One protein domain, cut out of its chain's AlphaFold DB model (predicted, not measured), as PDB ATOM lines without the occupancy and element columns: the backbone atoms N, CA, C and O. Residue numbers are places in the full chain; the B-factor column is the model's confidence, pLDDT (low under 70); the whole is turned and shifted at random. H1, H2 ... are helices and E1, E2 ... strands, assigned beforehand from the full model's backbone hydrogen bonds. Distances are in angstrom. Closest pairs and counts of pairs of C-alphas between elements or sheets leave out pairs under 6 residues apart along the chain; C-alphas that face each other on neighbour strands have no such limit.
ATOM      1  N   PHE A  83     155.804 164.173 162.212       34.31
ATOM      2  CA  PHE A  83     154.678 163.425 161.636       34.31
ATOM      3  C   PHE A  83     155.013 162.011 161.138       34.31
ATOM      4  O   PHE A  83     154.148 161.142 161.167       34.31
ATOM      5  N   SER A  84     156.262 161.712 160.775       36.03
ATOM      6  CA  SER A  84     156.615 160.415 160.172       36.03
ATOM      7  C   SER A  84     156.744 159.260 161.176       36.03
ATOM      8  O   SER A  84     156.390 158.129 160.859       36.03
ATOM      9  N   THR A  85     157.180 159.496 162.419       31.69
ATOM     10  CA  THR A  85     157.353 158.394 163.395       31.69
ATOM     11  C   THR A  85     156.079 157.964 164.129       31.69
ATOM     12  O   THR A  85     156.040 156.863 164.681       31.69
ATOM     13  N   VAL A  86     155.035 158.799 164.164       31.19
ATOM     14  CA  VAL A  86     153.797 158.479 164.902       31.19
ATOM     15  C   VAL A  86     152.830 157.655 164.044       31.19
ATOM     16  O   VAL A  86     152.200 156.741 164.572       31.19
ATOM     17  N   CYS A  87     152.803 157.870 162.725       37.12
ATOM     18  CA  CYS A  87     151.935 157.113 161.815       37.12
ATOM     19  C   CYS A  87     152.381 155.653 161.613       37.12
ATOM     20  O   CYS A  87     151.547 154.789 161.377       37.12
ATOM     21  N   ILE A  88     153.668 155.334 161.792       35.44
ATOM     22  CA  ILE A  88     154.178 153.962 161.590       35.44
ATOM     23  C   ILE A  88     153.833 153.031 162.769       35.44
ATOM     24  O   ILE A  88     153.811 151.812 162.616       35.44
ATOM     25  N   THR A  89     153.562 153.566 163.968       30.05
ATOM     26  CA  THR A  89     153.455 152.736 165.188       30.05
ATOM     27  C   THR A  89     152.052 152.615 165.780       30.05
ATOM     28  O   THR A  89     151.873 151.828 166.713       30.05
ATOM     29  N   ASN A  90     151.045 153.326 165.256       33.66
ATOM     30  CA  ASN A  90     149.662 153.176 165.715       33.66
ATOM     31  C   ASN A  90     148.618 153.630 164.665       33.66
ATOM     32  O   ASN A  90     148.357 154.829 164.565       33.66
ATOM     33  N   PRO A  91     147.957 152.698 163.949       37.25
ATOM     34  CA  PRO A  91     146.935 153.015 162.941       37.25
ATOM     35  C   PRO A  91     145.763 153.851 163.481       37.25
ATOM     36  O   PRO A  91     145.213 154.680 162.770       37.25
ATOM     37  N   ALA A  92     145.437 153.722 164.773       38.69
ATOM     38  CA  ALA A  92     144.346 154.468 165.408       38.69
ATOM     39  C   ALA A  92     144.646 155.968 165.637       38.69
ATOM     40  O   ALA A  92     143.824 156.664 166.224       38.69
ATOM     41  N   TRP A  93     145.842 156.458 165.279       36.47
ATOM     42  CA  TRP A  93     146.211 157.882 165.365       36.47
ATOM     43  C   TRP A  93     146.255 158.582 164.002       36.47
ATOM     44  O   TRP A  93     146.213 159.809 163.976       36.47
ATOM     45  N   ALA A  94     146.335 157.836 162.894       39.66
ATOM     46  CA  ALA A  94     146.277 158.410 161.550       39.66
ATOM     47  C   ALA A  94     144.859 158.910 161.206       39.66
ATOM     48  O   ALA A  94     144.723 159.924 160.537       39.66
ATOM     49  N   GLU A  95     143.819 158.270 161.759       30.33
ATOM     50  CA  GLU A  95     142.402 158.590 161.500       30.33
ATOM     51  C   GLU A  95     141.936 159.993 161.959       30.33
ATOM     52  O   GLU A  95     140.846 160.406 161.575       30.33
ATOM     53  N   ASP A  96     142.712 160.736 162.761       37.94
ATOM     54  CA  ASP A  96     142.259 161.989 163.403       37.94
ATOM     55  C   ASP A  96     143.233 163.185 163.224       37.94
ATOM     56  O   ASP A  96     143.196 164.137 164.012       37.94
ATOM     57  N   ILE A  97     144.119 163.184 162.217       41.25
ATOM     58  CA  ILE A  97     144.971 164.354 161.914       41.25
ATOM     59  C   ILE A  97     144.339 165.156 160.766       41.25
ATOM     60  O   ILE A  97     144.540 164.797 159.610       41.25
ATOM     61  N   PRO A  98     143.610 166.256 161.037       40.53
ATOM     62  CA  PRO A  98     143.136 167.117 159.964       40.53
ATOM     63  C   PRO A  98     144.338 167.740 159.243       40.53
ATOM     64  O   PRO A  98     145.126 168.462 159.853       40.53
ATOM     65  N   LEU A  99     144.462 167.473 157.942       52.47
ATOM     66  CA  LEU A  99     145.480 168.042 157.045       52.47
ATOM     67  C   LEU A  99     145.196 169.506 156.648       52.47
ATOM     68  O   LEU A  99     145.904 170.077 155.818       52.47
ATOM     69  N   ILE A 100     144.169 170.128 157.232       49.75
ATOM     70  CA  ILE A 100     143.724 171.497 156.937       49.75
ATOM     71  C   ILE A 100     144.903 172.474 157.119       49.75
ATOM     72  O   ILE A 100     145.452 172.579 158.216       49.75
ATOM     73  N   GLY A 101     145.304 173.145 156.030       57.19
ATOM     74  CA  GLY A 101     146.369 174.159 156.012       57.19
ATOM     75  C   GLY A 101     147.818 173.649 156.112       57.19
ATOM     76  O   GLY A 101     148.648 174.322 156.719       57.19
ATOM     77  N   SER A 102     148.131 172.442 155.620       74.00
ATOM     78  CA  SER A 102     149.501 171.887 155.705       74.00
ATOM     79  C   SER A 102     149.941 171.017 154.523       74.00
ATOM     80  O   SER A 102     150.957 170.319 154.615       74.00
ATOM     81  N   VAL A 103     149.202 171.033 153.411       86.19
ATOM     82  CA  VAL A 103     149.578 170.262 152.219       86.19
ATOM     83  C   VAL A 103     150.914 170.775 151.705       86.19
ATOM     84  O   VAL A 103     151.850 169.991 151.553       86.19
ATOM     85  N   PHE A 104     151.062 172.088 151.557       87.94
ATOM     86  CA  PHE A 104     152.312 172.682 151.105       87.94
ATOM     87  C   PHE A 104     153.474 172.468 152.080       87.94
ATOM     88  O   PHE A 104     154.582 172.156 151.650       87.94
ATOM     89  N   ALA A 105     153.231 172.530 153.390       84.44
ATOM     90  CA  ALA A 105     154.238 172.183 154.397       84.44
ATOM     91  C   ALA A 105     154.744 170.735 154.243       84.44
ATOM     92  O   ALA A 105     155.900 170.416 154.534       84.44
ATOM     93  N   ARG A 106     153.864 169.834 153.791       83.00
ATOM     94  CA  ARG A 106     154.141 168.404 153.674       83.00
ATOM     95  C   ARG A 106     154.779 168.016 152.344       83.00
ATOM     96  O   ARG A 106     155.693 167.195 152.348       83.00
ATOM     97  N   ILE A 107     154.270 168.551 151.236       87.50
ATOM     98  CA  ILE A 107     154.632 168.124 149.874       87.50
ATOM     99  C   ILE A 107     155.238 169.251 149.038       87.50
ATOM    100  O   ILE A 107     155.802 168.989 147.987       87.50
ATOM    101  N   GLY A 108     155.209 170.502 149.503       86.50
ATOM    102  CA  GLY A 108     155.679 171.668 148.746       86.50
ATOM    103  C   GLY A 108     157.148 171.601 148.335       86.50
ATOM    104  O   GLY A 108     157.553 172.268 147.393       86.50
ATOM    105  N   ALA A 109     157.953 170.770 149.004       86.75
ATOM    106  CA  ALA A 109     159.338 170.523 148.635       86.75
ATOM    107  C   ALA A 109     159.522 169.489 147.504       86.75
ATOM    108  O   ALA A 109     160.602 169.478 146.913       86.75
ATOM    109  N   SER A 110     158.535 168.630 147.234       85.50
ATOM    110  CA  SER A 110     158.587 167.614 146.172       85.50
ATOM    111  C   SER A 110     157.900 168.048 144.877       85.50
ATOM    112  O   SER A 110     158.064 167.367 143.871       85.50
ATOM    113  N   LEU A 111     157.157 169.159 144.898       89.25
ATOM    114  CA  LEU A 111     156.493 169.708 143.715       89.25
ATOM    115  C   LEU A 111     157.504 170.147 142.646       89.25
ATOM    116  O   LEU A 111     158.636 170.524 142.951       89.25
ATOM    117  N   GLY A 112     157.060 170.188 141.394       88.38
ATOM    118  CA  GLY A 112     157.854 170.630 140.255       88.38
ATOM    119  C   GLY A 112     158.257 172.089 140.387       88.38
ATOM    120  O   GLY A 112     159.396 172.450 140.112       88.38
ATOM    121  N   PHE A 113     157.339 172.901 140.907       91.12
ATOM    122  CA  PHE A 113     157.549 174.303 141.262       91.12
ATOM    123  C   PHE A 113     157.688 174.464 142.774       91.12
ATOM    124  O   PHE A 113     156.946 175.192 143.422       91.12
ATOM    125  N   ALA A 114     158.614 173.723 143.372       90.38
ATOM    126  CA  ALA A 114     158.771 173.722 144.817       90.38
ATOM    127  C   ALA A 114     159.328 175.051 145.374       90.38
ATOM    128  O   ALA A 114     160.097 175.760 144.731       90.38
ATOM    129  N   GLY A 115     158.976 175.373 146.621       86.56
ATOM    130  CA  GLY A 115     159.415 176.598 147.297       86.56
ATOM    131  C   GLY A 115     158.784 176.771 148.680       86.56
ATOM    132  O   GLY A 115     158.173 175.842 149.211       86.56
ATOM    133  N   ASP A 116     158.935 177.955 149.280       87.56
ATOM    134  CA  ASP A 116     158.425 178.266 150.626       87.56
ATOM    135  C   ASP A 116     156.948 178.691 150.602       87.56
ATOM    136  O   ASP A 116     156.584 179.823 150.914       87.56
ATOM    137  N   TYR A 117     156.074 177.775 150.195       89.88
ATOM    138  CA  TYR A 117     154.633 178.019 150.130       89.88
ATOM    139  C   TYR A 117     154.017 178.435 151.474       89.88
ATOM    140  O   TYR A 117     153.070 179.212 151.461       89.88
ATOM    141  N   GLU A 118     154.561 178.010 152.622       85.62
ATOM    142  CA  GLU A 118     154.058 178.429 153.944       85.62
ATOM    143  C   GLU A 118     154.105 179.953 154.131       85.62
ATOM    144  O   GLU A 118     153.276 180.525 154.842       85.62
ATOM    145  N   LYS A 119     155.073 180.625 153.494       89.94
ATOM    146  CA  LYS A 119     155.181 182.084 153.520       89.94
ATOM    147  C   LYS A 119     154.114 182.759 152.652       89.94
ATOM    148  O   LYS A 119     153.624 183.824 153.029       89.94
ATOM    149  N   TYR A 120     153.792 182.186 151.491       93.25
ATOM    150  CA  TYR A 120     153.050 182.894 150.439       93.25
ATOM    151  C   TYR A 120     151.604 182.427 150.236       93.25
ATOM    152  O   TYR A 120     150.793 183.207 149.728       93.25
ATOM    153  N   ALA A 121     151.282 181.183 150.589       92.69
ATOM    154  CA  ALA A 121     149.966 180.590 150.397       92.69
ATOM    155  C   ALA A 121     148.950 181.091 151.434       92.69
ATOM    156  O   ALA A 121     149.280 181.469 152.558       92.69
ATOM    157  N   SER A 122     147.680 181.083 151.042       91.00
ATOM    158  CA  SER A 122     146.544 181.375 151.911       91.00
ATOM    159  C   SER A 122     145.844 180.079 152.306       91.00
ATOM    160  O   SER A 122     145.452 179.304 151.436       91.00
ATOM    161  N   ASN A 123     145.636 179.873 153.607       88.31
ATOM    162  CA  ASN A 123     144.831 178.761 154.108       88.31
ATOM    163  C   ASN A 123     143.349 178.973 153.787       88.31
ATOM    164  O   ASN A 123     142.802 180.063 153.983       88.31
ATOM    165  N   LEU A 124     142.690 177.901 153.357       83.62
ATOM    166  CA  LEU A 124     141.246 177.828 153.211       83.62
ATOM    167  C   LEU A 124     140.658 177.230 154.491       83.62
ATOM    168  O   LEU A 124     140.634 176.019 154.694       83.62
ATOM    169  N   GLU A 125     140.194 178.101 155.380       72.00
ATOM    170  CA  GLU A 125     139.534 177.713 156.628       72.00
ATOM    171  C   GLU A 125     138.100 178.242 156.652       72.00
ATOM    172  O   GLU A 125     137.798 179.328 156.144       72.00
ATOM    173  N   GLU A 126     137.197 177.488 157.274       63.12
ATOM    174  CA  GLU A 126     135.868 178.002 157.583       63.12
ATOM    175  C   GLU A 126     135.979 179.041 158.697       63.12
ATOM    176  O   GLU A 126     136.562 178.786 159.752       63.12
ATOM    177  N   LYS A 143     130.528 165.711 157.364       54.50
ATOM    178  CA  LYS A 143     129.529 166.606 156.792       54.50
ATOM    179  C   LYS A 143     130.220 167.521 155.795       54.50
ATOM    180  O   LYS A 143     131.247 168.104 156.135       54.50
ATOM    181  N   ASP A 144     129.631 167.662 154.613       69.25
ATOM    182  CA  ASP A 144     130.074 168.644 153.630       69.25
ATOM    183  C   ASP A 144     130.211 170.029 154.266       69.25
ATOM    184  O   ASP A 144     129.347 170.497 155.017       69.25
ATOM    185  N   SER A 145     131.306 170.676 153.916       80.94
ATOM    186  CA  SER A 145     131.730 171.998 154.341       80.94
ATOM    187  C   SER A 145     131.883 172.883 153.094       80.94
ATOM    188  O   SER A 145     131.629 172.431 151.969       80.94
ATOM    189  N   VAL A 146     132.237 174.161 153.240       83.94
ATOM    190  CA  VAL A 146     132.495 175.033 152.074       83.94
ATOM    191  C   VAL A 146     133.675 174.507 151.249       83.94
ATOM    192  O   VAL A 146     133.611 174.500 150.021       83.94
ATOM    193  N   TYR A 147     134.709 174.010 151.929       88.12
ATOM    194  CA  TYR A 147     135.968 173.569 151.326       88.12
ATOM    195  C   TYR A 147     136.196 172.058 151.412       88.12
ATOM    196  O   TYR A 147     137.221 171.584 150.945       88.12
ATOM    197  N   SER A 148     135.261 171.287 151.969       89.94
ATOM    198  CA  SER A 148     135.343 169.826 152.038       89.94
ATOM    199  C   SER A 148     134.060 169.197 151.521       89.94
ATOM    200  O   SER A 148     132.983 169.486 152.039       89.94
ATOM    201  N   LYS A 149     134.158 168.331 150.517       87.50
ATOM    202  CA  LYS A 149     133.007 167.693 149.866       87.50
ATOM    203  C   LYS A 149     133.220 166.188 149.795       87.50
ATOM    204  O   LYS A 149     134.306 165.755 149.418       87.50
ATOM    205  N   THR A 150     132.196 165.404 150.120       90.25
ATOM    206  CA  THR A 150     132.248 163.935 150.053       90.25
ATOM    207  C   THR A 150     131.279 163.407 149.006       90.25
ATOM    208  O   THR A 150     130.098 163.744 149.018       90.25
ATOM    209  N   SER A 151     131.756 162.534 148.124       90.56
ATOM    210  CA  SER A 151     130.933 161.833 147.141       90.56
ATOM    211  C   SER A 151     131.461 160.415 146.962       90.56
ATOM    212  O   SER A 151     132.668 160.215 146.885       90.56
ATOM    213  N   ASN A 152     130.567 159.423 146.954       91.19
ATOM    214  CA  ASN A 152     130.899 158.002 146.772       91.19
ATOM    215  C   ASN A 152     132.042 157.477 147.668       91.19
ATOM    216  O   ASN A 152     132.887 156.711 147.218       91.19
ATOM    217  N   GLY A 153     132.073 157.887 148.942       85.88
ATOM    218  CA  GLY A 153     133.116 157.470 149.889       85.88
ATOM    219  C   GLY A 153     134.474 158.147 149.669       85.88
ATOM    220  O   GLY A 153     135.434 157.808 150.350       85.88
ATOM    221  N   VAL A 154     134.564 159.122 148.761       92.19
ATOM    222  CA  VAL A 154     135.769 159.917 148.511       92.19
ATOM    223  C   VAL A 154     135.516 161.375 148.905       92.19
ATOM    224  O   VAL A 154     134.552 162.017 148.479       92.19
ATOM    225  N   THR A 155     136.379 161.903 149.766       92.19
ATOM    226  CA  THR A 155     136.346 163.276 150.274       92.19
ATOM    227  C   THR A 155     137.462 164.085 149.632       92.19
ATOM    228  O   THR A 155     138.626 163.723 149.773       92.19
ATOM    229  N   ILE A 156     137.124 165.199 148.982       93.19
ATOM    230  CA  ILE A 156     138.104 166.207 148.563       93.19
ATOM    231  C   ILE A 156     138.016 167.384 149.533       93.19
ATOM    232  O   ILE A 156     136.932 167.938 149.748       93.19
ATOM    233  N   THR A 157     139.153 167.778 150.098       91.62
ATOM    234  CA  THR A 157     139.279 168.964 150.949       91.62
ATOM    235  C   THR A 157     140.263 169.935 150.317       91.62
ATOM    236  O   THR A 157     141.417 169.588 150.119       91.62
ATOM    237  N   MET A 158     139.822 171.155 150.020       91.69
ATOM    238  CA  MET A 158     140.682 172.246 149.566       91.69
ATOM    239  C   MET A 158     141.385 172.864 150.780       91.69
ATOM    240  O   MET A 158     140.718 173.351 151.693       91.69
ATOM    241  N   ASN A 159     142.718 172.834 150.808       88.12
ATOM    242  CA  ASN A 159     143.506 173.221 151.981       88.12
ATOM    243  C   ASN A 159     144.086 174.628 151.847       88.12
ATOM    244  O   ASN A 159     143.971 175.432 152.770       88.12
ATOM    245  N   GLU A 160     144.756 174.909 150.730       92.50
ATOM    246  CA  GLU A 160     145.583 176.106 150.557       92.50
ATOM    247  C   GLU A 160     145.539 176.586 149.103       92.50
ATOM    248  O   GLU A 160     145.429 175.786 148.172       92.50
ATOM    249  N   VAL A 161     145.657 177.900 148.901       95.31
ATOM    250  CA  VAL A 161     145.783 178.512 147.572       95.31
ATOM    251  C   VAL A 161     146.985 179.439 147.541       95.31
ATOM    252  O   VAL A 161     147.130 180.310 148.397       95.31
ATOM    253  N   TYR A 162     147.816 179.299 146.513       95.25
ATOM    254  CA  TYR A 162     148.841 180.277 146.168       95.25
ATOM    255  C   TYR A 162     148.659 180.725 144.721       95.25
ATOM    256  O   TYR A 162     148.546 179.895 143.826       95.25
ATOM    257  N   CYS A 163     148.639 182.031 144.485       95.69
ATOM    258  CA  CYS A 163     148.498 182.610 143.156       95.69
ATOM    259  C   CYS A 163     149.460 183.791 143.034       95.69
ATOM    260  O   CYS A 163     149.463 184.655 143.910       95.69
ATOM    261  N   ASN A 164     150.274 183.828 141.984       92.81
ATOM    262  CA  ASN A 164     151.111 184.974 141.616       92.81
ATOM    263  C   ASN A 164     150.682 185.486 140.226       92.81
ATOM    264  O   ASN A 164     149.541 185.259 139.833       92.81
ATOM    265  N   ASP A 165     151.534 186.212 139.499       88.06
ATOM    266  CA  ASP A 165     151.211 186.657 138.131       88.06
ATOM    267  C   ASP A 165     151.468 185.597 137.048       88.06
ATOM    268  O   ASP A 165     151.007 185.760 135.922       88.06
ATOM    269  N   THR A 166     152.137 184.500 137.394       90.00
ATOM    270  CA  THR A 166     152.480 183.409 136.478       90.00
ATOM    271  C   THR A 166     151.479 182.260 136.564       90.00
ATOM    272  O   THR A 166     151.008 181.762 135.545       90.00
ATOM    273  N   ALA A 167     151.117 181.831 137.774       92.44
ATOM    274  CA  ALA A 167     150.292 180.650 137.980       92.44
ATOM    275  C   ALA A 167     149.511 180.664 139.296       92.44
ATOM    276  O   ALA A 167     149.885 181.288 140.295       92.44
ATOM    277  N   MET A 168     148.455 179.858 139.305       94.62
ATOM    278  CA  MET A 168     147.663 179.512 140.471       94.62
ATOM    279  C   MET A 168     147.908 178.052 140.865       94.62
ATOM    280  O   MET A 168     147.945 177.169 140.021       94.62
ATOM    281  N   ASN A 169     148.053 177.797 142.162       94.81
ATOM    282  CA  ASN A 169     148.284 176.484 142.754       94.81
ATOM    283  C   ASN A 169     147.197 176.240 143.797       94.81
ATOM    284  O   ASN A 169     147.108 176.967 144.793       94.81
ATOM    285  N   LEU A 170     146.377 175.226 143.553       95.69
ATOM    286  CA  LEU A 170     145.309 174.784 144.436       95.69
ATOM    287  C   LEU A 170     145.764 173.500 145.125       95.69
ATOM    288  O   LEU A 170     145.880 172.465 144.473       95.69
ATOM    289  N   ALA A 171     146.027 173.564 146.427       94.12
ATOM    290  CA  ALA A 171     146.455 172.411 147.206       94.12
ATOM    291  C   ALA A 171     145.270 171.779 147.938       94.12
ATOM    292  O   ALA A 171     144.473 172.476 148.578       94.12
ATOM    293  N   PHE A 172     145.171 170.458 147.859       92.62
ATOM    294  CA  PHE A 172     144.059 169.704 148.422       92.62
ATOM    295  C   PHE A 172     144.472 168.302 148.881       92.62
ATOM    296  O   PHE A 172     145.524 167.770 148.512       92.62
ATOM    297  N   THR A 173     143.602 167.685 149.673       92.69
ATOM    298  CA  THR A 173     143.670 166.272 150.042       92.69
ATOM    299  C   THR A 173     142.493 165.509 149.460       92.69
ATOM    300  O   THR A 173     141.361 165.991 149.493       92.69
ATOM    301  N   ILE A 174     142.762 164.305 148.963       93.69
ATOM    302  CA  ILE A 174     141.762 163.332 148.535       93.69
ATOM    303  C   ILE A 174     141.831 162.156 149.506       93.69
ATOM    304  O   ILE A 174     142.857 161.485 149.588       93.69
ATOM    305  N   GLU A 175     140.753 161.911 150.239       91.94
ATOM    306  CA  GLU A 175     140.632 160.809 151.191       91.94
ATOM    307  C   GLU A 175     139.576 159.821 150.700       91.94
ATOM    308  O   GLU A 175     138.441 160.214 150.443       91.94
ATOM    309  N   SER A 176     139.920 158.543 150.612       87.25
ATOM    310  CA  SER A 176     139.005 157.464 150.236       87.25
ATOM    311  C   SER A 176     138.662 156.601 151.454       87.25
ATOM    312  O   SER A 176     139.523 156.299 152.275       87.25
ATOM    313  N   GLU A 177     137.395 156.206 151.595       87.06
ATOM    314  CA  GLU A 177     136.963 155.215 152.593       87.06
ATOM    315  C   GLU A 177     137.507 153.813 152.284       87.06
ATOM    316  O   GLU A 177     137.751 153.026 153.197       87.06
ATOM    317  N   GLU A 178     137.717 153.522 151.001       88.19
ATOM    318  CA  GLU A 178     138.358 152.302 150.511       88.19
ATOM    319  C   GLU A 178     139.842 152.557 150.213       88.19
ATOM    320  O   GLU A 178     140.258 153.706 150.039       88.19
ATOM    321  N   LEU A 179     140.635 151.488 150.095       89.12
ATOM    322  CA  LEU A 179     142.029 151.596 149.656       89.12
ATOM    323  C   LEU A 179     142.115 152.353 148.330       89.12
ATOM    324  O   LEU A 179     141.378 152.060 147.384       89.12
ATOM    325  N   PHE A 180     143.040 153.302 148.270       89.38
ATOM    326  CA  PHE A 180     143.321 154.027 147.047       89.38
ATOM    327  C   PHE A 180     143.858 153.046 145.989       89.38
ATOM    328  O   PHE A 180     144.692 152.200 146.328       89.38
ATOM    329  N   PRO A 181     143.395 153.108 144.726       93.44
ATOM    330  CA  PRO A 181     143.899 152.217 143.688       93.44
ATOM    331  C   PRO A 181     145.409 152.371 143.478       93.44
ATOM    332  O   PRO A 181     145.939 153.485 143.515       93.44
ATOM    333  N   ASP A 182     146.093 151.259 143.204       92.88
ATOM    334  CA  ASP A 182     147.494 151.306 142.789       92.88
ATOM    335  C   ASP A 182     147.614 152.112 141.491       92.88
ATOM    336  O   ASP A 182     146.887 151.874 140.522       92.88
ATOM    337  N   THR A 183     148.555 153.054 141.463       93.81
ATOM    338  CA  THR A 183     148.732 153.968 140.335       93.81
ATOM    339  C   THR A 183     150.164 153.962 139.820       93.81
ATOM    340  O   THR A 183     151.120 153.738 140.566       93.81
ATOM    341  N   MET A 184     150.310 154.201 138.522       93.62
ATOM    342  CA  MET A 184     151.596 154.316 137.858       93.62
ATOM    343  C   MET A 184     152.364 155.499 138.439       93.62
ATOM    344  O   MET A 184     151.835 156.601 138.589       93.62
ATOM    345  N   ILE A 185     153.632 155.256 138.747       90.75
ATOM    346  CA  ILE A 185     154.566 156.286 139.180       90.75
ATOM    347  C   ILE A 185     155.406 156.675 137.972       90.75
ATOM    348  O   ILE A 185     155.974 155.810 137.306       90.75
ATOM    349  N   ASN A 186     155.502 157.970 137.693       84.62
ATOM    350  CA  ASN A 186     156.398 158.457 136.659       84.62
ATOM    351  C   ASN A 186     157.852 158.240 137.105       84.62
ATOM    352  O   ASN A 186     158.293 158.759 138.129       84.62
ATOM    353  N   GLU A 187     158.599 157.446 136.338       80.81
ATOM    354  CA  GLU A 187     159.957 157.019 136.695       80.81
ATOM    355  C   GLU A 187     160.961 158.180 136.770       80.81
ATOM    356  O   GLU A 187     161.959 158.081 137.482       80.81
ATOM    357  N   ASN A 188     160.691 159.289 136.070       75.75
ATOM    358  CA  ASN A 188     161.598 160.433 136.009       75.75
ATOM    359  C   ASN A 188     161.502 161.325 137.252       75.75
ATOM    360  O   ASN A 188     162.510 161.877 137.685       75.75
ATOM    361  N   ASN A 189     160.299 161.487 137.812       77.31
ATOM    362  CA  ASN A 189     160.031 162.440 138.895       77.31
ATOM    363  C   ASN A 189     159.476 161.787 140.179       77.31
ATOM    364  O   ASN A 189     159.423 162.436 141.221       77.31
ATOM    365  N   GLY A 190     159.113 160.502 140.141       84.25
ATOM    366  CA  GLY A 190     158.580 159.760 141.285       84.25
ATOM    367  C   GLY A 190     157.133 160.105 141.649       84.25
ATOM    368  O   GLY A 190     156.684 159.731 142.734       84.25
ATOM    369  N   ILE A 191     156.406 160.806 140.778       86.94
ATOM    370  CA  ILE A 191     155.056 161.301 141.061       86.94
ATOM    371  C   ILE A 191     154.004 160.284 140.619       86.94
ATOM    372  O   ILE A 191     154.089 159.763 139.500       86.94
ATOM    373  N   PRO A 192     152.991 160.010 141.460       91.25
ATOM    374  CA  PRO A 192     151.811 159.259 141.058       91.25
ATOM    375  C   PRO A 192     151.059 159.978 139.936       91.25
ATOM    376  O   PRO A 192     150.691 161.141 140.076       91.25
ATOM    377  N   LEU A 193     150.792 159.285 138.833       91.56
ATOM    378  CA  LEU A 193     150.064 159.857 137.704       91.56
ATOM    379  C   LEU A 193     148.559 159.850 137.982       91.56
ATOM    380  O   LEU A 193     147.852 158.911 137.616       91.56
ATOM    381  N   ILE A 194     148.107 160.893 138.680       94.62
ATOM    382  CA  ILE A 194     146.714 161.138 139.064       94.62
ATOM    383  C   ILE A 194     146.268 162.471 138.466       94.62
ATOM    384  O   ILE A 194     147.015 163.449 138.494       94.62
ATOM    385  N   TYR A 195     145.050 162.517 137.943       94.50
ATOM    386  CA  TYR A 195     144.468 163.693 137.299       94.50
ATOM    387  C   TYR A 195     142.960 163.745 137.536       94.50
ATOM    388  O   TYR A 195     142.332 162.752 137.913       94.50
ATOM    389  N   PHE A 196     142.367 164.922 137.364       94.50
ATOM    390  CA  PHE A 196     140.912 165.033 137.282       94.50
ATOM    391  C   PHE A 196     140.425 164.717 135.866       94.50
ATOM    392  O   PHE A 196     141.176 164.814 134.907       94.50
ATOM    393  N   ASP A 197     139.158 164.342 135.728       89.44
ATOM    394  CA  ASP A 197     138.524 164.120 134.424       89.44
ATOM    395  C   ASP A 197     138.754 165.276 133.436       89.44
ATOM    396  O   ASP A 197     138.704 166.448 133.826       89.44
ATOM    397  N   ALA A 198     138.906 164.958 132.148       80.62
ATOM    398  CA  ALA A 198     139.017 165.946 131.071       80.62
ATOM    399  C   ALA A 198     137.773 166.858 130.977       80.62
ATOM    400  O   ALA A 198     137.838 167.982 130.483       80.62
ATOM    401  N   GLY A 199     136.624 166.408 131.490       83.94
ATOM    402  CA  GLY A 199     135.405 167.197 131.643       83.94
ATOM    403  C   GLY A 199     135.355 168.103 132.881       83.94
ATOM    404  O   GLY A 199     134.286 168.666 133.150       83.94
ATOM    405  N   THR A 200     136.452 168.248 133.633       91.62
ATOM    406  CA  THR A 200     136.556 169.172 134.776       91.62
ATOM    407  C   THR A 200     136.301 170.610 134.326       91.62
ATOM    408  O   THR A 200     136.875 171.097 133.356       91.62
ATOM    409  N   GLU A 201     135.430 171.317 135.044       93.88
ATOM    410  CA  GLU A 201     135.133 172.728 134.775       93.88
ATOM    411  C   GLU A 201     135.762 173.599 135.859       93.88
ATOM    412  O   GLU A 201     135.619 173.306 137.050       93.88
ATOM    413  N   MET A 202     136.398 174.706 135.466       95.00
ATOM    414  CA  MET A 202     136.975 175.655 136.416       95.00
ATOM    415  C   MET A 202     136.516 177.088 136.109       95.00
ATOM    416  O   MET A 202     137.327 177.922 135.719       95.00
ATOM    417  N   PRO A 203     135.214 177.403 136.260       94.50
ATOM    418  CA  PRO A 203     134.694 178.721 135.920       94.50
ATOM    419  C   PRO A 203     135.355 179.803 136.778       94.50
ATOM    420  O   PRO A 203     135.284 179.778 138.011       94.50
ATOM    421  N   LEU A 204     135.964 180.789 136.128       94.56
ATOM    422  CA  LEU A 204     136.617 181.922 136.776       94.56
ATOM    423  C   LEU A 204     135.681 183.128 136.734       94.56
ATOM    424  O   LEU A 204     134.977 183.347 135.750       94.56
ATOM    425  N   SER A 205     135.683 183.973 137.766       94.56
ATOM    426  CA  SER A 205     134.810 185.160 137.774       94.56
ATOM    427  C   SER A 205     135.074 186.135 136.614       94.56
ATOM    428  O   SER A 205     134.197 186.933 136.293       94.56
ATOM    429  N   TYR A 206     136.265 186.082 136.005       90.62
ATOM    430  CA  TYR A 206     136.640 186.843 134.806       90.62
ATOM    431  C   TYR A 206     136.627 186.010 133.511       90.62
ATOM    432  O   TYR A 206     136.607 186.591 132.432       90.62
ATOM    433  N   ASN A 207     136.595 184.677 133.608       89.06
ATOM    434  CA  ASN A 207     136.476 183.756 132.476       89.06
ATOM    435  C   ASN A 207     135.560 182.572 132.862       89.06
ATOM    436  O   ASN A 207     136.041 181.521 133.299       89.06
ATOM    437  N   PRO A 208     134.227 182.748 132.778       89.38
ATOM    438  CA  PRO A 208     133.265 181.777 133.304       89.38
ATOM    439  C   PRO A 208     133.254 180.429 132.583       89.38
ATOM    440  O   PRO A 208     132.778 179.455 133.157       89.38
ATOM    441  N   ASP A 209     133.763 180.371 131.355       85.94
ATOM    442  CA  ASP A 209     133.758 179.165 130.522       85.94
ATOM    443  C   ASP A 209     135.109 178.432 130.543       85.94
ATOM    444  O   ASP A 209     135.286 177.446 129.826       85.94
ATOM    445  N   PHE A 210     136.062 178.896 131.363       88.62
ATOM    446  CA  PHE A 210     137.383 178.289 131.463       88.62
ATOM    447  C   PHE A 210     137.313 176.826 131.926       88.62
ATOM    448  O   PHE A 210     136.607 176.464 132.878       88.62
ATOM    449  N   LYS A 211     138.107 175.989 131.261       89.44
ATOM    450  CA  LYS A 211     138.359 174.599 131.628       89.44
ATOM    451  C   LYS A 211     139.868 174.373 131.619       89.44
ATOM    452  O   LYS A 211     140.512 174.813 130.668       89.44
ATOM    453  N   PRO A 212     140.425 173.729 132.654       88.12
ATOM    454  CA  PRO A 212     141.840 173.406 132.668       88.12
ATOM    455  C   PRO A 212     142.144 172.407 131.552       88.12
ATOM    456  O   PRO A 212     141.379 171.462 131.346       88.12
ATOM    457  N   ASN A 213     143.252 172.616 130.850       78.94
ATOM    458  CA  ASN A 213     143.785 171.610 129.948       78.94
ATOM    459  C   ASN A 213     144.527 170.560 130.783       78.94
ATOM    460  O   ASN A 213     145.293 170.944 131.664       78.94
ATOM    461  N   ASP A 214     144.268 169.271 130.551       77.94
ATOM    462  CA  ASP A 214     144.957 168.148 131.204       77.94
ATOM    463  C   ASP A 214     145.221 168.348 132.718       77.94
ATOM    464  O   ASP A 214     146.363 168.582 133.124       77.94
ATOM    465  N   PRO A 215     144.194 168.276 133.594       87.69
ATOM    466  CA  PRO A 215     144.299 168.642 135.012       87.69
ATOM    467  C   PRO A 215     145.040 167.584 135.858       87.69
ATOM    468  O   PRO A 215     144.488 166.995 136.795       87.69
ATOM    469  N   TYR A 216     146.310 167.349 135.527       90.19
ATOM    470  CA  TYR A 216     147.244 166.506 136.259       90.19
ATOM    471  C   TYR A 216     147.601 167.110 137.605       90.19
ATOM    472  O   TYR A 216     147.777 168.319 137.771       90.19
ATOM    473  N   LEU A 217     147.732 166.224 138.585       92.94
ATOM    474  CA  LEU A 217     148.052 166.593 139.946       92.94
ATOM    475  C   LEU A 217     149.528 166.325 140.201       92.94
ATOM    476  O   LEU A 217     150.028 165.225 139.972       92.94
ATOM    477  N   ASP A 218     150.214 167.330 140.728       91.88
ATOM    478  CA  ASP A 218     151.527 167.141 141.327       91.88
ATOM    479  C   ASP A 218     151.334 166.810 142.806       91.88
ATOM    480  O   ASP A 218     150.706 167.569 143.549       91.88
ATOM    481  N   GLY A 219     151.802 165.647 143.242       91.06
ATOM    482  CA  GLY A 219     151.532 165.201 144.595       91.06
ATOM    483  C   GLY A 219     152.114 163.852 144.947       91.06
ATOM    484  O   GLY A 219     152.996 163.320 144.277       91.06
ATOM    485  N   GLN A 220     151.646 163.314 146.067       89.81
ATOM    486  CA  GLN A 220     152.102 162.029 146.580       89.81
ATOM    487  C   GLN A 220     151.044 161.365 147.460       89.81
ATOM    488  O   GLN A 220     150.244 162.027 148.133       89.81
ATOM    489  N   MET A 221     151.100 160.035 147.511       88.06
ATOM    490  CA  MET A 221     150.352 159.260 148.493       88.06
ATOM    491  C   MET A 221     150.877 159.568 149.898       88.06
ATOM    492  O   MET A 221     152.076 159.512 150.176       88.06
ATOM    493  N   ILE A 222     149.962 159.924 150.790       85.69
ATOM    494  CA  ILE A 222     150.220 160.194 152.205       85.69
ATOM    495  C   ILE A 222     150.185 158.900 153.017       85.69
ATOM    496  O   ILE A 222     150.988 158.737 153.942       85.69
ATOM    497  N   ASP A 223     149.256 158.024 152.656       84.00
ATOM    498  CA  ASP A 223     149.047 156.661 153.128       84.00
ATOM    499  C   ASP A 223     148.133 155.933 152.123       84.00
ATOM    500  O   ASP A 223     147.801 156.488 151.075       84.00
ATOM    501  N   ASP A 224     147.721 154.706 152.438       87.88
ATOM    502  CA  ASP A 224     146.933 153.854 151.538       87.88
ATOM    503  C   ASP A 224     145.510 154.380 151.245       87.88
ATOM    504  O   ASP A 224     144.802 153.789 150.437       87.88
ATOM    505  N   HIS A 225     145.058 155.450 151.909       87.50
ATOM    506  CA  HIS A 225     143.713 156.021 151.740       87.50
ATOM    507  C   HIS A 225     143.735 157.509 151.384       87.50
ATOM    508  O   HIS A 225     142.695 158.075 151.052       87.50
ATOM    509  N   THR A 226     144.899 158.152 151.452       88.81
ATOM    510  CA  THR A 226     145.010 159.605 151.364       88.81
ATOM    511  C   THR A 226     146.041 160.002 150.323       88.81
ATOM    512  O   THR A 226     147.208 159.616 150.399       88.81
ATOM    513  N   TYR A 227     145.635 160.863 149.401       92.69
ATOM    514  CA  TYR A 227     146.510 161.550 148.460       92.69
ATOM    515  C   TYR A 227     146.552 163.044 148.790       92.69
ATOM    516  O   TYR A 227     145.517 163.654 149.057       92.69
ATOM    517  N   ALA A 228     147.742 163.641 148.777       92.94
ATOM    518  CA  ALA A 228     147.901 165.092 148.827       92.94
ATOM    519  C   ALA A 228     148.387 165.569 147.461       92.94
ATOM    520  O   ALA A 228     149.410 165.080 146.977       92.94
ATOM    521  N   GLY A 229     147.662 166.514 146.869       93.38
ATOM    522  CA  GLY A 229     147.900 166.978 145.509       93.38
ATOM    523  C   GLY A 229     147.815 168.488 145.372       93.38
ATOM    524  O   GLY A 229     147.198 169.181 146.183       93.38
ATOM    525  N   VAL A 230     148.444 168.982 144.313       94.75
ATOM    526  CA  VAL A 230     148.376 170.363 143.859       94.75
ATOM    527  C   VAL A 230     147.951 170.365 142.399       94.75
ATOM    528  O   VAL A 230     148.632 169.794 141.549       94.75
ATOM    529  N   LEU A 231     146.830 171.030 142.115       94.81
ATOM    530  CA  LEU A 231     146.460 171.410 140.756       94.81
ATOM    531  C   LEU A 231     147.088 172.771 140.471       94.81
ATOM    532  O   LEU A 231     146.787 173.758 141.153       94.81
ATOM    533  N   ARG A 232     147.971 172.815 139.478       93.31
ATOM    534  CA  ARG A 232     148.626 174.037 139.023       93.31
ATOM    535  C   ARG A 232     148.027 174.469 137.691       93.31
ATOM    536  O   ARG A 232     147.920 173.654 136.791       93.31
ATOM    537  N   ILE A 233     147.681 175.746 137.583       91.94
ATOM    538  CA  ILE A 233     147.125 176.364 136.378       91.94
ATOM    539  C   ILE A 233     148.001 177.555 136.010       91.94
ATOM    540  O   ILE A 233     148.148 178.472 136.828       91.94
ATOM    541  N   ALA A 234     148.570 177.562 134.806       89.50
ATOM    542  CA  ALA A 234     149.231 178.753 134.290       89.50
ATOM    543  C   ALA A 234     148.177 179.835 134.033       89.50
ATOM    544  O   ALA A 234     147.127 179.591 133.440       89.50
ATOM    545  N   LEU A 235     148.425 181.054 134.507       89.50
ATOM    546  CA  LEU A 235     147.459 182.138 134.360       89.50
ATOM    547  C   LEU A 235     147.300 182.575 132.902       89.50
ATOM    548  O   LEU A 235     146.238 183.080 132.546       89.50
ATOM    549  N   GLU A 236     148.302 182.343 132.054       83.88
ATOM    550  CA  GLU A 236     148.205 182.622 130.619       83.88
ATOM    551  C   GLU A 236     147.064 181.835 129.961       83.88
ATOM    552  O   GLU A 236     146.232 182.422 129.271       83.88
ATOM    553  N   GLU A 237     146.932 180.545 130.288       83.31
ATOM    554  CA  GLU A 237     145.865 179.669 129.780       83.31
ATOM    555  C   GLU A 237     144.469 180.218 130.114       83.31
ATOM    556  O   GLU A 237     143.513 180.050 129.360       83.31
ATOM    557  N   THR A 238     144.340 180.934 131.237       87.75
ATOM    558  CA  THR A 238     143.055 181.476 131.703       87.75
ATOM    559  C   THR A 238     142.581 182.704 130.935       87.75
ATOM    560  O   THR A 238     141.429 183.117 131.105       87.75
ATOM    561  N   LYS A 239     143.438 183.306 130.102       80.25
ATOM    562  CA  LYS A 239     143.070 184.474 129.296       80.25
ATOM    563  C   LYS A 239     142.254 184.094 128.066       80.25
ATOM    564  O   LYS A 239     141.485 184.921 127.579       80.25
ATOM    565  N   THR A 312     137.210 184.890 141.985       96.88
ATOM    566  CA  THR A 312     136.646 183.624 142.467       96.88
ATOM    567  C   THR A 312     136.917 182.524 141.455       96.88
ATOM    568  O   THR A 312     136.696 182.714 140.259       96.88
ATOM    569  N   VAL A 313     137.339 181.367 141.958       97.25
ATOM    570  CA  VAL A 313     137.502 180.127 141.197       97.25
ATOM    571  C   VAL A 313     136.376 179.183 141.575       97.25
ATOM    572  O   VAL A 313     136.239 178.828 142.744       97.25
ATOM    573  N   GLY A 314     135.554 178.780 140.616       96.94
ATOM    574  CA  GLY A 314     134.759 177.566 140.752       96.94
ATOM    575  C   GLY A 314     135.579 176.364 140.302       96.94
ATOM    576  O   GLY A 314     136.404 176.499 139.410       96.94
ATOM    577  N   LEU A 315     135.356 175.203 140.906       96.50
ATOM    578  CA  LEU A 315     135.988 173.948 140.499       96.50
ATOM    579  C   LEU A 315     134.950 172.834 140.592       96.50
ATOM    580  O   LEU A 315     134.422 172.593 141.679       96.50
ATOM    581  N   LYS A 316     134.632 172.200 139.462       96.44
ATOM    582  CA  LYS A 316     133.670 171.098 139.370       96.44
ATOM    583  C   LYS A 316     134.376 169.848 138.862       96.44
ATOM    584  O   LYS A 316     134.766 169.789 137.698       96.44
ATOM    585  N   ILE A 317     134.510 168.864 139.740       96.31
ATOM    586  CA  ILE A 317     135.214 167.606 139.492       96.31
ATOM    587  C   ILE A 317     134.178 166.487 139.469       96.31
ATOM    588  O   ILE A 317     133.440 166.305 140.441       96.31
ATOM    589  N   LYS A 318     134.125 165.734 138.369       94.31
ATOM    590  CA  LYS A 318     133.225 164.577 138.225       94.31
ATOM    591  C   LYS A 318     133.908 163.277 138.613       94.31
ATOM    592  O   LYS A 318     133.316 162.470 139.313       94.31
ATOM    593  N   SER A 319     135.165 163.114 138.237       94.62
ATOM    594  CA  SER A 319     135.932 161.924 138.574       94.62
ATOM    595  C   SER A 319     137.414 162.238 138.720       94.62
ATOM    596  O   SER A 319     137.924 163.246 138.223       94.62
ATOM    597  N   ILE A 320     138.085 161.368 139.467       96.06
ATOM    598  CA  ILE A 320     139.534 161.346 139.635       96.06
ATOM    599  C   ILE A 320     140.036 160.086 138.944       96.06
ATOM    600  O   ILE A 320     139.483 159.006 139.155       96.06
ATOM    601  N   HIS A 321     141.083 160.226 138.150       95.44
ATOM    602  CA  HIS A 321     141.658 159.156 137.359       95.44
ATOM    603  C   HIS A 321     143.116 158.943 137.743       95.44
ATOM    604  O   HIS A 321     143.794 159.853 138.229       95.44
ATOM    605  N   GLY A 322     143.614 157.743 137.482       95.00
ATOM    606  CA  GLY A 322     145.043 157.496 137.443       95.00
ATOM    607  C   GLY A 322     145.385 156.307 136.567       95.00
ATOM    608  O   GLY A 322     144.568 155.410 136.349       95.00
ATOM    609  N   TYR A 323     146.606 156.313 136.043       93.50
ATOM    610  CA  TYR A 323     147.078 155.234 135.183       93.50
ATOM    611  C   TYR A 323     147.384 153.982 135.998       93.50
ATOM    612  O   TYR A 323     147.982 154.043 137.069       93.50
ATOM    613  N   ARG A 324     147.017 152.816 135.473       94.69
ATOM    614  CA  ARG A 324     147.358 151.532 136.083       94.69
ATOM    615  C   ARG A 324     148.854 151.248 135.923       94.69
ATOM    616  O   ARG A 324     149.399 151.461 134.837       94.69
ATOM    617  N   PRO A 325     149.520 150.709 136.958       94.00
ATOM    618  CA  PRO A 325     150.865 150.164 136.826       94.00
ATOM    619  C   PRO A 325     150.953 149.096 135.729       94.00
ATOM    620  O   PRO A 325     149.965 148.431 135.414       94.00
ATOM    621  N   ALA A 326     152.149 148.880 135.179       90.38
ATOM    622  CA  ALA A 326     152.365 147.959 134.060       90.38
ATOM    623  C   ALA A 326     151.906 146.510 134.334       90.38
ATOM    624  O   ALA A 326     151.503 145.815 133.407       90.38
ATOM    625  N   ASP A 327     151.941 146.046 135.586       91.25
ATOM    626  CA  ASP A 327     151.476 144.710 135.983       91.25
ATOM    627  C   ASP A 327     149.949 144.606 136.149       91.25
ATOM    628  O   ASP A 327     149.412 143.497 136.187       91.25
ATOM    629  N   GLN A 328     149.252 145.743 136.217       93.19
ATOM    630  CA  GLN A 328     147.789 145.842 136.240       93.19
ATOM    631  C   GLN A 328     147.203 146.343 134.916       93.19
ATOM    632  O   GLN A 328     145.990 146.257 134.716       93.19
ATOM    633  N   ASN A 329     148.040 146.859 134.015       92.12
ATOM    634  CA  ASN A 329     147.634 147.264 132.682       92.12
ATOM    635  C   ASN A 329     147.283 146.019 131.853       92.12
ATOM    636  O   ASN A 329     148.082 145.092 131.711       92.12
ATOM    637  N   THR A 330     146.062 145.993 131.323       93.69
ATOM    638  CA  THR A 330     145.544 144.858 130.544       93.69
ATOM    639  C   THR A 330     145.215 145.226 129.101       93.69
ATOM    640  O   THR A 330     144.471 144.494 128.449       93.69
ATOM    641  N   THR A 331     145.768 146.338 128.599       92.50
ATOM    642  CA  THR A 331     145.540 146.821 127.235       92.50
ATOM    643  C   THR A 331     145.889 145.711 126.241       92.50
ATOM    644  O   THR A 331     147.022 145.213 126.253       92.50
ATOM    645  N   ASN A 390     140.518 154.031 129.608       90.38
ATOM    646  CA  ASN A 390     139.606 152.897 129.659       90.38
ATOM    647  C   ASN A 390     139.955 151.939 130.806       90.38
ATOM    648  O   ASN A 390     140.977 152.061 131.481       90.38
ATOM    649  N   GLU A 391     139.100 150.936 131.020       90.81
ATOM    650  CA  GLU A 391     139.225 150.010 132.154       90.81
ATOM    651  C   GLU A 391     140.567 149.261 132.212       90.81
ATOM    652  O   GLU A 391     140.977 148.808 133.288       90.81
ATOM    653  N   HIS A 392     141.269 149.157 131.079       92.19
ATOM    654  CA  HIS A 392     142.528 148.439 130.973       92.19
ATOM    655  C   HIS A 392     143.741 149.251 131.402       92.19
ATOM    656  O   HIS A 392     144.689 148.659 131.922       92.19
ATOM    657  N   ASN A 393     143.739 150.563 131.167       92.38
ATOM    658  CA  ASN A 393     144.906 151.418 131.371       92.38
ATOM    659  C   ASN A 393     144.723 152.442 132.495       92.38
ATOM    660  O   ASN A 393     145.730 152.928 133.006       92.38
ATOM    661  N   THR A 394     143.495 152.707 132.944       94.88
ATOM    662  CA  THR A 394     143.209 153.644 134.034       94.88
ATOM    663  C   THR A 394     142.270 153.047 135.082       94.88
ATOM    664  O   THR A 394     141.559 152.054 134.874       94.88
ATOM    665  N   TRP A 395     142.317 153.617 136.282       95.56
ATOM    666  CA  TRP A 395     141.296 153.464 137.313       95.56
ATOM    667  C   TRP A 395     140.570 154.799 137.496       95.56
ATOM    668  O   TRP A 395     141.151 155.859 137.269       95.56
ATOM    669  N   THR A 396     139.316 154.731 137.944       95.19
ATOM    670  CA  THR A 396     138.450 155.904 138.102       95.19
ATOM    671  C   THR A 396     137.761 155.879 139.460       95.19
ATOM    672  O   THR A 396     137.199 154.858 139.864       95.19
ATOM    673  N   LEU A 397     137.772 157.017 140.148       95.31
ATOM    674  CA  LEU A 397     136.945 157.305 141.313       95.31
ATOM    675  C   LEU A 397     135.875 158.321 140.903       95.31
ATOM    676  O   LEU A 397     136.152 159.508 140.742       95.31
ATOM    677  N   GLU A 398     134.654 157.829 140.712       94.69
ATOM    678  CA  GLU A 398     133.496 158.631 140.313       94.69
ATOM    679  C   GLU A 398     132.928 159.429 141.485       94.69
ATOM    680  O   GLU A 398     132.802 158.917 142.599       94.69
ATOM    681  N   GLY A 399     132.466 160.646 141.223       92.56
ATOM    682  CA  GLY A 399     131.833 161.496 142.217       92.56
ATOM    683  C   GLY A 399     131.184 162.741 141.622       92.56
ATOM    684  O   GLY A 399     130.712 162.760 140.488       92.56
ATOM    685  N   ASN A 400     131.058 163.769 142.456       92.56
ATOM    686  CA  ASN A 400     130.640 165.101 142.029       92.56
ATOM    687  C   ASN A 400     131.017 166.089 143.133       92.56
ATOM    688  O   ASN A 400     130.315 166.194 144.143       92.56
ATOM    689  N   TRP A 401     132.148 166.763 142.968       95.38
ATOM    690  CA  TRP A 401     132.658 167.733 143.929       95.38
ATOM    691  C   TRP A 401     132.650 169.117 143.299       95.38
ATOM    692  O   TRP A 401     133.267 169.341 142.262       95.38
ATOM    693  N   GLU A 402     131.958 170.050 143.947       96.19
ATOM    694  CA  GLU A 402     131.874 171.437 143.504       96.19
ATOM    695  C   GLU A 402     132.371 172.374 144.606       96.19
ATOM    696  O   GLU A 402     131.876 172.353 145.741       96.19
ATOM    697  N   PHE A 403     133.334 173.222 144.252       95.44
ATOM    698  CA  PHE A 403     133.953 174.206 145.134       95.44
ATOM    699  C   PHE A 403     133.824 175.617 144.569       95.44
ATOM    700  O   PHE A 403     133.727 175.819 143.358       95.44
ATOM    701  N   SER A 404     133.869 176.603 145.464       95.12
ATOM    702  CA  SER A 404     134.063 178.008 145.119       95.12
ATOM    703  C   SER A 404     135.085 178.612 146.074       95.12
ATOM    704  O   SER A 404     134.887 178.589 147.289       95.12
ATOM    705  N   LEU A 405     136.195 179.098 145.525       94.06
ATOM    706  CA  LEU A 405     137.383 179.508 146.260       94.06
ATOM    707  C   LEU A 405     137.668 180.986 145.984       94.06
ATOM    708  O   LEU A 405     137.763 181.376 144.814       94.06
ATOM    709  N   PRO A 406     137.809 181.830 147.019       95.06
ATOM    710  CA  PRO A 406     138.362 183.160 146.835       95.06
ATOM    711  C   PRO A 406     139.867 183.043 146.583       95.06
ATOM    712  O   PRO A 406     140.579 182.366 147.324       95.06
ATOM    713  N   VAL A 407     140.357 183.732 145.558       96.44
ATOM    714  CA  VAL A 407     141.777 183.777 145.212       96.44
ATOM    715  C   VAL A 407     142.237 185.221 145.201       96.44
ATOM    716  O   VAL A 407     141.578 186.100 144.650       96.44
ATOM    717  N   LYS A 408     143.387 185.454 145.827       96.25
ATOM    718  CA  LYS A 408     144.078 186.735 145.839       96.25
ATOM    719  C   LYS A 408     145.517 186.522 145.401       96.25
ATOM    720  O   LYS A 408     146.202 185.666 145.963       96.25
ATOM    721  N   LYS A 409     145.972 187.312 144.431       95.94
ATOM    722  CA  LYS A 409     147.366 187.309 143.997       95.94
ATOM    723  C   LYS A 409     148.286 187.755 145.134       95.94
ATOM    724  O   LYS A 409     148.012 188.731 145.836       95.94
ATOM    725  N   ASN A 410     149.401 187.056 145.279       95.38
ATOM    726  CA  ASN A 410     150.511 187.416 146.139       95.38
ATOM    727  C   ASN A 410     151.744 187.678 145.269       95.38
ATOM    728  O   ASN A 410     152.344 186.753 144.723       95.38
ATOM    729  N   LEU A 411     152.092 188.958 145.146       93.50
ATOM    730  CA  LEU A 411     153.217 189.447 144.345       93.50
ATOM    731  C   LEU A 411     154.437 189.801 145.212       93.50
ATOM    732  O   LEU A 411     155.337 190.509 144.764       93.50
TER     733      LEU A 411
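This is residues 83 to 126, 143 to 239, 312 to 331 and 390 to 411 of the 533 residues of the protein "DUF4179 domain-containing protein" of Blautia glucerasea (UniProt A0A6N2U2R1). Two sheets lie face to face with their strands crossed, a sandwich of five strands, E1, E2, E3, E6 and E5, and three, E4, E7 and E8; the edges come close on both sides, E1 by E8 and E5 by E4. Over the outside of the larger sheet runs the first printed stretch, with H3 on it and H4 grazing it, while H1 and H2 lie off the sheet and residues 88 to 93 stick out. The printed part has 183 residues, with H1 to H4 first and then E1 to E8 along the chain, and both sheets are antiparallel. The class is mixed, helices and strands, though named elements hold only 89 of the 183 residues. The whole is compact, with a radius of gyration of the C-alphas of 16.1 A, and rounded, with spans of 43 by 40 by 36 A.

Begin with H1, residues 84 to 87, and H2, residues 91 to 96, which only just touch, with 3 pairs of C-alphas within 8 A, and only at the corner by their link; their closest C-alphas are those of Cys 87 and Ala 94, 5.8 A apart. Go on to H3, residues 103 to 107, and H4, residues 117 to 120, which touch, the closest C-alphas being those of Phe 104 and Tyr 117, 5.9 A apart. In H3 the O i to N i+4 pair is within hydrogen-bond range; in H2 0 of 2 are, beside 1 of 3 O i to N i+3 pairs, and H1 and H4 are too short for an O i to N i+4 pair. Past the first cut comes a meander, each strand the antiparallel neighbour of the one before: E1, residues 148 to 151, E2, residues 154 to 163, and E3, residues 167 to 176. Look at N 149 and O 156, 2.9 A, for the hairpin E1 and E2, and at N 157 and O 173, 2.9 A, for the hairpin E2 and E3. The hairpin of E5, residues 217 to 223, and E6, residues 226 to 234, completes this twisted sheet, ordered E1 E2 E3 E6 E5; N 170 and O 231 are 2.8 A apart, N 218 and O 230 3.0 A. H3 is on this sheet at a height of 7.5 A, only just over E3, on which 3 of its C-alphas fall; H4 only grazes the sheet. The second sheet has E4, residues 194 to 196, E7, residues 312 to 323, and E8, residues 394 to 408, in that order; see N 195 and O 321, 3.0 A, and N 315 and O 403, 3.0 A. The two sheets form the sandwich, two sheets face to face, their strands at 50 degrees. The closest C-alphas of E1 and E8 are those of Ser 151 and Gly 399, 5.0 A apart; of E4 and E5, those of Tyr 195 and Leu 217, 5.3 A.

Find C-alpha 84 at (156.615, 160.415, 160.172), where H1 begins; H2, H3 and H4 follow at residues 91 to 96, 103 to 107 and 117 to 120. E1, residues 148 to 151, begins at C-alpha 148, (135.343, 169.826, 152.038). E2 runs 26.6 A from 154 to 163, bending by 51 degrees at residue 160, and E3 28.6 A from 167 to 176. After E4, residues 194 to 196, come E5, 16.5 A from 217 to 223, and E6, 26.0 A from 226 to 234. E7 runs 31.1 A from 312 to 323 and bends by 67 degrees at residue 318; E8, 35.1 A from 394, bends by 79 degrees at residue 399 and ends at C-alpha 408, (144.078, 186.735, 145.839).

The two C-alphas farthest apart are those of Thr 89 and Lys 239, 49.0 A. Look for three cuts: C-alphas 126 and 143 are 13.1 A apart, 239 and 312 14.7 A, 331 and 390 8.8 A. The links E3 to E4 and E4 to E5 are long, with 17 and 20 residues. The mean pLDDT of the printed part is 84.6; residues 83 to 101, 126 and 143 to 144 are under 70.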